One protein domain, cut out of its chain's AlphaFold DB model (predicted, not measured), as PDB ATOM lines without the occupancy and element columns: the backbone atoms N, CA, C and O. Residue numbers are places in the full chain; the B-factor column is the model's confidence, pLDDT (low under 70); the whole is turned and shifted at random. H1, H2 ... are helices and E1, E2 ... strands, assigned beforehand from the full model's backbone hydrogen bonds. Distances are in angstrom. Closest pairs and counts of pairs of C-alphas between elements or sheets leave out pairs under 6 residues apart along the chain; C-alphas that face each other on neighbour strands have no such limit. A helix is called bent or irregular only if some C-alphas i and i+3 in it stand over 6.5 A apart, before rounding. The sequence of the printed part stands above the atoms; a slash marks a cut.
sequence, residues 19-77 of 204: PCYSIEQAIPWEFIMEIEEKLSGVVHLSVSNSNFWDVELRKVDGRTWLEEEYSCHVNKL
ATOM      1  N   PRO A  19      13.231  15.893  -0.557       45.72
ATOM      2  CA  PRO A  19      13.499  16.535  -1.830       45.72
ATOM      3  C   PRO A  19      14.918  17.099  -1.782       45.72
ATOM      4  O   PRO A  19      15.264  17.842  -0.863       45.72
ATOM      5  N   CYS A  20      15.744  16.712  -2.751       44.88
ATOM      6  CA  CYS A  20      17.075  17.274  -2.929       44.88
ATOM      7  C   CYS A  20      16.891  18.698  -3.466       44.88
ATOM      8  O   CYS A  20      16.674  18.897  -4.659       44.88
ATOM      9  N   TYR A  21      16.862  19.682  -2.571       51.22
ATOM     10  CA  TYR A  21      16.863  21.087  -2.953       51.22
ATOM     11  C   TYR A  21      18.312  21.503  -3.190       51.22
ATOM     12  O   TYR A  21      19.085  21.537  -2.241       51.22
ATOM     13  N   SER A  22      18.663  21.852  -4.428       56.44
ATOM     14  CA  SER A  22      19.938  22.502  -4.733       56.44
ATOM     15  C   SER A  22      19.953  23.880  -4.069       56.44
ATOM     16  O   SER A  22      19.340  24.835  -4.557       56.44
ATOM     17  N   ILE A  23      20.593  23.986  -2.906       58.88
ATOM     18  CA  ILE A  23      20.794  25.269  -2.237       58.88
ATOM     19  C   ILE A  23      22.010  25.929  -2.891       58.88
ATOM     20  O   ILE A  23      23.130  25.825  -2.405       58.88
ATOM     21  N   GLU A  24      21.785  26.632  -4.000       64.62
ATOM     22  CA  GLU A  24      22.792  27.527  -4.572       64.62
ATOM     23  C   GLU A  24      22.908  28.771  -3.681       64.62
ATOM     24  O   GLU A  24      22.252  29.795  -3.892       64.62
ATOM     25  N   GLN A  25      23.711  28.675  -2.621       73.00
ATOM     26  CA  GLN A  25      24.046  29.819  -1.779       73.00
ATOM     27  C   GLN A  25      25.458  30.309  -2.084       73.00
ATOM     28  O   GLN A  25      26.449  29.604  -1.891       73.00
ATOM     29  N   ALA A  26      25.534  31.563  -2.529       79.75
ATOM     30  CA  ALA A  26      26.791  32.283  -2.626       79.75
ATOM     31  C   ALA A  26      27.334  32.545  -1.216       79.75
ATOM     32  O   ALA A  26      26.636  33.103  -0.362       79.75
ATOM     33  N   ILE A  27      28.591  32.175  -0.984       82.88
ATOM     34  CA  ILE A  27      29.270  32.490   0.271       82.88
ATOM     35  C   ILE A  27      29.649  33.984   0.244       82.88
ATOM     36  O   ILE A  27      30.175  34.457  -0.770       82.88
ATOM     37  N   PRO A  28      29.409  34.753   1.324       83.44
ATOM     38  CA  PRO A  28      29.818  36.152   1.376       83.44
ATOM     39  C   PRO A  28      31.335  36.302   1.210       83.44
ATOM     40  O   PRO A  28      32.120  35.537   1.777       83.44
ATOM     41  N   TRP A  29      31.751  37.301   0.432       81.06
ATOM     42  CA  TRP A  29      33.144  37.457   0.005       81.06
ATOM     43  C   TRP A  29      34.106  37.680   1.185       81.06
ATOM     44  O   TRP A  29      35.258  37.249   1.133       81.06
ATOM     45  N   GLU A  30      33.619  38.288   2.270       84.00
ATOM     46  CA  GLU A  30      34.393  38.579   3.476       84.00
ATOM     47  C   GLU A  30      34.906  37.302   4.152       84.00
ATOM     48  O   GLU A  30      36.003  37.297   4.701       84.00
ATOM     49  N   PHE A  31      34.130  36.216   4.090       79.00
ATOM     50  CA  PHE A  31      34.525  34.919   4.643       79.00
ATOM     51  C   PHE A  31      35.512  34.191   3.736       79.00
ATOM     52  O   PHE A  31      36.389  33.486   4.224       79.00
ATOM     53  N   ILE A  32      35.381  34.365   2.420       82.19
ATOM     54  CA  ILE A  32      36.256  33.714   1.446       82.19
ATOM     55  C   ILE A  32      37.653  34.323   1.525       82.19
ATOM     56  O   ILE A  32      38.616  33.581   1.640       82.19
ATOM     57  N   MET A  33      37.769  35.650   1.574       80.50
ATOM     58  CA  MET A  33      39.039  36.389   1.615       80.50
ATOM     59  C   MET A  33      40.085  35.853   2.602       80.50
ATOM     60  O   MET A  33      41.276  35.848   2.305       80.50
ATOM     61  N   GLU A  34      39.660  35.429   3.793       76.69
ATOM     62  CA  GLU A  34      40.582  34.982   4.843       76.69
ATOM     63  C   GLU A  34      41.006  33.510   4.679       76.69
ATOM     64  O   GLU A  34      42.024  33.079   5.229       76.69
ATOM     65  N   ILE A  35      40.237  32.737   3.909       74.69
ATOM     66  CA  ILE A  35      40.358  31.278   3.812       74.69
ATOM     67  C   ILE A  35      40.734  30.842   2.382       74.69
ATOM     68  O   ILE A  35      41.268  29.753   2.210       74.69
ATOM     69  N   GLU A  36      40.551  31.691   1.366       75.06
ATOM     70  CA  GLU A  36      40.685  31.374  -0.066       75.06
ATOM     71  C   GLU A  36      42.052  30.797  -0.431       75.06
ATOM     72  O   GLU A  36      42.117  29.806  -1.151       75.06
ATOM     73  N   GLU A  37      43.143  31.332   0.127       77.00
ATOM     74  CA  GLU A  37      44.492  30.785  -0.098       77.00
ATOM     75  C   GLU A  37      44.663  29.342   0.408       77.00
ATOM     76  O   GLU A  37      45.630  28.669   0.050       77.00
ATOM     77  N   LYS A  38      43.757  28.863   1.266       75.00
ATOM     78  CA  LYS A  38      43.838  27.566   1.951       75.00
ATOM     79  C   LYS A  38      42.678  26.630   1.639       75.00
ATOM     80  O   LYS A  38      42.697  25.493   2.111       75.00
ATOM     81  N   LEU A  39      41.670  27.082   0.897       75.12
ATOM     82  CA  LEU A  39      40.526  26.246   0.564       75.12
ATOM     83  C   LEU A  39      40.921  25.261  -0.538       75.12
ATOM     84  O   LEU A  39      41.220  25.635  -1.668       75.12
ATOM     85  N   SER A  40      40.932  23.983  -0.168       70.69
ATOM     86  CA  SER A  40      40.881  22.867  -1.111       70.69
ATOM     87  C   SER A  40      39.546  22.907  -1.861       70.69
ATOM     88  O   SER A  40      38.557  23.405  -1.324       70.69
ATOM     89  N   GLY A  41      39.499  22.360  -3.080       83.38
ATOM     90  CA  GLY A  41      38.265  22.283  -3.876       83.38
ATOM     91  C   GLY A  41      37.107  21.588  -3.148       83.38
ATOM     92  O   GLY A  41      35.959  21.879  -3.442       83.38
ATOM     93  N   VAL A  42      37.397  20.751  -2.146       85.56
ATOM     94  CA  VAL A  42      36.402  20.099  -1.280       85.56
ATOM     95  C   VAL A  42      36.570  20.567   0.166       85.56
ATOM     96  O   VAL A  42      37.693  20.614   0.682       85.56
ATOM     97  N   VAL A  43      35.459  20.882   0.832       87.06
ATOM     98  CA  VAL A  43      35.397  21.331   2.233       87.06
ATOM     99  C   VAL A  43      34.482  20.423   3.040       87.06
ATOM    100  O   VAL A  43      33.440  19.994   2.561       87.06
ATOM    101  N   HIS A  44      34.839  20.200   4.303       85.88
ATOM    102  CA  HIS A  44      34.017  19.458   5.253       85.88
ATOM    103  C   HIS A  44      33.214  20.429   6.129       85.88
ATOM    104  O   HIS A  44      33.777  21.130   6.975       85.88
ATOM    105  N   LEU A  45      31.894  20.469   5.957       85.62
ATOM    106  CA  LEU A  45      30.977  21.242   6.792       85.62
ATOM    107  C   LEU A  45      30.484  20.404   7.972       85.62
ATOM    108  O   LEU A  45      29.953  19.314   7.797       85.62
ATOM    109  N   SER A  46      30.596  20.938   9.187       86.19
ATOM    110  CA  SER A  46      29.989  20.338  10.380       86.19
ATOM    111  C   SER A  46      28.649  21.016  10.678       86.19
ATOM    112  O   SER A  46      28.616  22.176  11.091       86.19
ATOM    113  N   VAL A  47      27.539  20.300  10.463       81.94
ATOM    114  CA  VAL A  47      26.168  20.832  10.644       81.94
ATOM    115  C   VAL A  47      25.643  20.570  12.067       81.94
ATOM    116  O   VAL A  47      24.833  21.321  12.605       81.94
ATOM    117  N   SER A  48      26.119  19.507  12.716       85.06
ATOM    118  CA  SER A  48      25.799  19.140  14.106       85.06
ATOM    119  C   SER A  48      26.882  18.207  14.659       85.06
ATOM    120  O   SER A  48      27.691  17.714  13.883       85.06
ATOM    121  N   ASN A  49      26.909  17.979  15.983       76.81
ATOM    122  CA  ASN A  49      27.992  17.338  16.768       76.81
ATOM    123  C   ASN A  49      28.594  16.019  16.226       76.81
ATOM    124  O   ASN A  49      29.585  15.552  16.778       76.81
ATOM    125  N   SER A  50      28.018  15.411  15.196       73.69
ATOM    126  CA  SER A  50      28.495  14.167  14.594       73.69
ATOM    127  C   SER A  50      28.311  14.091  13.076       73.69
ATOM    128  O   SER A  50      28.644  13.066  12.494       73.69
ATOM    129  N   ASN A  51      27.766  15.128  12.431       83.38
ATOM    130  CA  ASN A  51      27.438  15.084  11.009       83.38
ATOM    131  C   ASN A  51      28.370  16.008  10.228       83.38
ATOM    132  O   ASN A  51      28.393  17.220  10.470       83.38
ATOM    133  N   PHE A  52      29.098  15.405   9.294       83.38
ATOM    134  CA  PHE A  52      30.007  16.071   8.371       83.38
ATOM    135  C   PHE A  52      29.482  15.915   6.952       83.38
ATOM    136  O   PHE A  52      28.960  14.859   6.602       83.38
ATOM    137  N   TRP A  53      29.523  17.007   6.203       85.50
ATOM    138  CA  TRP A  53      29.040  17.092   4.835       85.50
ATOM    139  C   TRP A  53      30.209  17.532   3.972       85.50
ATOM    140  O   TRP A  53      30.828  18.559   4.258       85.50
ATOM    141  N   ASP A  54      30.505  16.759   2.940       84.81
ATOM    142  CA  ASP A  54      31.566  17.076   1.997       84.81
ATOM    143  C   ASP A  54      30.925  17.892   0.883       84.81
ATOM    144  O   ASP A  54      29.968  17.445   0.255       84.81
ATOM    145  N   VAL A  55      31.399  19.116   0.694       86.75
ATOM    146  CA  VAL A  55      30.860  20.054  -0.294       86.75
ATOM    147  C   VAL A  55      31.976  20.548  -1.191       86.75
ATOM    148  O   VAL A  55      33.069  20.879  -0.717       86.75
ATOM    149  N   GLU A  56      31.700  20.613  -2.487       87.19
ATOM    150  CA  GLU A  56      32.634  21.171  -3.454       87.19
ATOM    151  C   GLU A  56      32.458  22.692  -3.523       87.19
ATOM    152  O   GLU A  56      31.344  23.225  -3.531       87.19
ATOM    153  N   LEU A  57      33.574  23.418  -3.541       88.06
ATOM    154  CA  LEU A  57      33.577  24.851  -3.787       88.06
ATOM    155  C   LEU A  57      33.889  25.109  -5.248       88.06
ATOM    156  O   LEU A  57      35.017  24.900  -5.703       88.06
ATOM    157  N   ARG A  58      32.923  25.683  -5.959       88.81
ATOM    158  CA  ARG A  58      33.138  26.162  -7.322       88.81
ATOM    159  C   ARG A  58      33.239  27.680  -7.338       88.81
ATOM    160  O   ARG A  58      32.417  28.390  -6.760       88.81
ATOM    161  N   LYS A  59      34.241  28.204  -8.046       88.50
ATOM    162  CA  LYS A  59      34.373  29.641  -8.308       88.50
ATOM    163  C   LYS A  59      33.774  29.970  -9.674       88.50
ATOM    164  O   LYS A  59      34.294  29.529 -10.696       88.50
ATOM    165  N   VAL A  60      32.704  30.759  -9.689       88.00
ATOM    166  CA  VAL A  60      31.997  31.201 -10.900       88.00
ATOM    167  C   VAL A  60      31.891  32.722 -10.861       88.00
ATOM    168  O   VAL A  60      31.449  33.290  -9.862       88.00
ATOM    169  N   ASP A  61      32.358  33.394 -11.914       90.44
ATOM    170  CA  ASP A  61      32.350  34.862 -12.039       90.44
ATOM    171  C   ASP A  61      32.985  35.608 -10.850       90.44
ATOM    172  O   ASP A  61      32.528  36.663 -10.410       90.44
ATOM    173  N   GLY A  62      34.056  35.035 -10.290       86.81
ATOM    174  CA  GLY A  62      34.765  35.611  -9.144       86.81
ATOM    175  C   GLY A  62      34.049  35.441  -7.801       86.81
ATOM    176  O   GLY A  62      34.566  35.916  -6.792       86.81
ATOM    177  N   ARG A  63      32.906  34.750  -7.764       87.56
ATOM    178  CA  ARG A  63      32.190  34.380  -6.539       87.56
ATOM    179  C   ARG A  63      32.357  32.894  -6.265       87.56
ATOM    180  O   ARG A  63      32.413  32.098  -7.200       87.56
ATOM    181  N   THR A  64      32.421  32.527  -4.992       88.00
ATOM    182  CA  THR A  64      32.495  31.121  -4.588       88.00
ATOM    183  C   THR A  64      31.109  30.626  -4.203       88.00
ATOM    184  O   THR A  64      30.400  31.258  -3.413       88.00
ATOM    185  N   TRP A  65      30.747  29.488  -4.774       86.56
ATOM    186  CA  TRP A  65      29.485  28.799  -4.583       86.56
ATOM    187  C   TRP A  65      29.753  27.451  -3.930       86.56
ATOM    188  O   TRP A  65      30.762  26.805  -4.224       86.56
ATOM    189  N   LEU A  66      28.851  27.052  -3.040       85.12
ATOM    190  CA  LEU A  66      28.775  25.678  -2.565       85.12
ATOM    191  C   LEU A  66      28.000  24.893  -3.612       85.12
ATOM    192  O   LEU A  66      26.809  25.132  -3.805       85.12
ATOM    193  N   GLU A  67      28.689  24.004  -4.311       82.62
ATOM    194  CA  GLU A  67      28.055  23.057  -5.210       82.62
ATOM    195  C   GLU A  67      27.871  21.763  -4.425       82.62
ATOM    196  O   GLU A  67      28.827  21.126  -3.979       82.62
ATOM    197  N   GLU A  68      26.612  21.404  -4.191       71.94
ATOM    198  CA  GLU A  68      26.262  20.122  -3.595       71.94
ATOM    199  C   GLU A  68      26.348  19.046  -4.682       71.94
ATOM    200  O   GLU A  68      25.354  18.462  -5.108       71.94
ATOM    201  N   GLU A  69      27.554  18.806  -5.184       64.81
ATOM    202  CA  GLU A  69      27.839  17.573  -5.893       64.81
ATOM    203  C   GLU A  69      28.262  16.566  -4.815       64.81
ATOM    204  O   GLU A  69      29.137  16.847  -4.004       64.81
ATOM    205  N   TYR A  70      27.614  15.403  -4.764       47.84
ATOM    206  CA  TYR A  70      27.897  14.300  -3.828       47.84
ATOM    207  C   TYR A  70      27.265  14.374  -2.424       47.84
ATOM    208  O   TYR A  70      27.901  14.281  -1.381       47.84
ATOM    209  N   SER A  71      25.950  14.186  -2.419       49.59
ATOM    210  CA  SER A  71      25.365  12.888  -2.051       49.59
ATOM    211  C   SER A  71      24.195  13.014  -1.075       49.59
ATOM    212  O   SER A  71      24.308  13.039   0.146       49.59
ATOM    213  N   CYS A  72      23.014  12.799  -1.637       45.59
ATOM    214  CA  CYS A  72      21.957  12.043  -0.987       45.59
ATOM    215  C   CYS A  72      22.388  10.587  -0.675       45.59
ATOM    216  O   CYS A  72      21.562   9.671  -0.726       45.59
ATOM    217  N   HIS A  73      23.647  10.329  -0.296       47.56
ATOM    218  CA  HIS A  73      23.962   9.217   0.588       47.56
ATOM    219  C   HIS A  73      23.391   9.594   1.949       47.56
ATOM    220  O   HIS A  73      24.095   9.815   2.928       47.56
ATOM    221  N   VAL A  74      22.050   9.620   1.995       47.09
ATOM    222  CA  VAL A  74      21.285   9.154   3.135       47.09
ATOM    223  C   VAL A  74      22.112   8.019   3.665       47.09
ATOM    224  O   VAL A  74      22.302   7.031   2.948       47.09
ATOM    225  N   ASN A  75      22.682   8.244   4.844       47.66
ATOM    226  CA  ASN A  75      23.308   7.233   5.648       47.66
ATOM    227  C   ASN A  75      22.482   5.968   5.437       47.66
ATOM    228  O   ASN A  75      21.417   5.793   6.036       47.66
ATOM    229  N   LYS A  76      22.973   5.065   4.582       44.91
ATOM    230  CA  LYS A  76      22.789   3.657   4.833       44.91
ATOM    231  C   LYS A  76      23.595   3.500   6.107       44.91
ATOM    232  O   LYS A  76      24.769   3.162   6.072       44.91
ATOM    233  N   LEU A  77      22.975   3.868   7.233       48.88
ATOM    234  CA  LEU A  77      23.166   3.146   8.462       48.88
ATOM    235  C   LEU A  77      23.032   1.712   7.989       48.88
ATOM    236  O   LEU A  77      21.926   1.261   7.676       48.88
TER     237      LEU A  77
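AT A GLANCE: This is residues 19 to 77 of the 204 residues of an uncharacterized protein of Kingdonia uniflora (UniProt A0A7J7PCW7). The picture is a strongly twisted sheet of three antiparallel strands, in which the long strand E2 pairs with E1 over its first part and with E3 over its last part. One short, irregular helix, H1, comes before the sheet in the chain and only just grazes it. The printed part has 59 residues, with one named helix and three named strands in the order H1, E1, E2, E3; the sheet's order is E1, E2, E3, and the class is mixed, helices and strands. The whole is only just loose, close to compact, with a radius of gyration of the C-alphas of 12.6 A, and its outline is elongated, with spans of 37 by 23 by 16 A.

HOW THE PARTS SIT: Residues 19 to 28 hold no named element, and H1 follows with residues 29 to 38. H1 is irregular: C-alphas 34 and 37 are 7.6 A apart. In its backbone 2 of 6 O i to N i+4 pairs and 3 of 7 O i to N i+3 pairs are within hydrogen-bond range. E1, residues 42 to 48, and E2, residues 51 to 60, form an antiparallel hairpin with 138 degrees between their directions; N 43 and O 55 are 2.8 A apart, and N 53 and O 45 are 2.8 A apart. E2 and E3, residues 63 to 67, form a second antiparallel hairpin at 139 degrees, with N 60 and O 63 at 2.8 A and N 65 and O 58 at 2.8 A. The three strands make a meander, each strand the antiparallel neighbour of the one before. The pairing is staggered: E2 pairs with E1 over residues 51 to 56 and with E3 over residues 56 to 60. E1 and E3, the edge strands, are apart. H1 is only just on the sheet, with 5 pairs of C-alphas within 10 A, and only grazes it with residues 29 to 36. The closest C-alphas of H1 and E3 are those of Trp 29 and Arg 63, 7.3 A apart.

IN THESE COORDINATES: H1 begins at C-alpha 29, (33.144, 37.457, 0.005), and measures 14.7 A from first to last C-alpha. E1 measures 18.7 A. E2, the longest strand with 10 residues, measures 27.6 A and begins at C-alpha 51, (27.438, 15.084, 11.009). E3 measures 12.1 A and ends at C-alpha 67, (28.055, 23.057, -5.210).

THE WHOLE: The two C-alphas farthest apart are those of Asp 61 and Leu 77, at 38.9 A. The printed part has no cut, and the links H1 to E1, E1 to E2 and E2 to E3 are tight. The mean pLDDT of the printed part is 74.4; residues 19 to 24 and 69 to 77 are under 70.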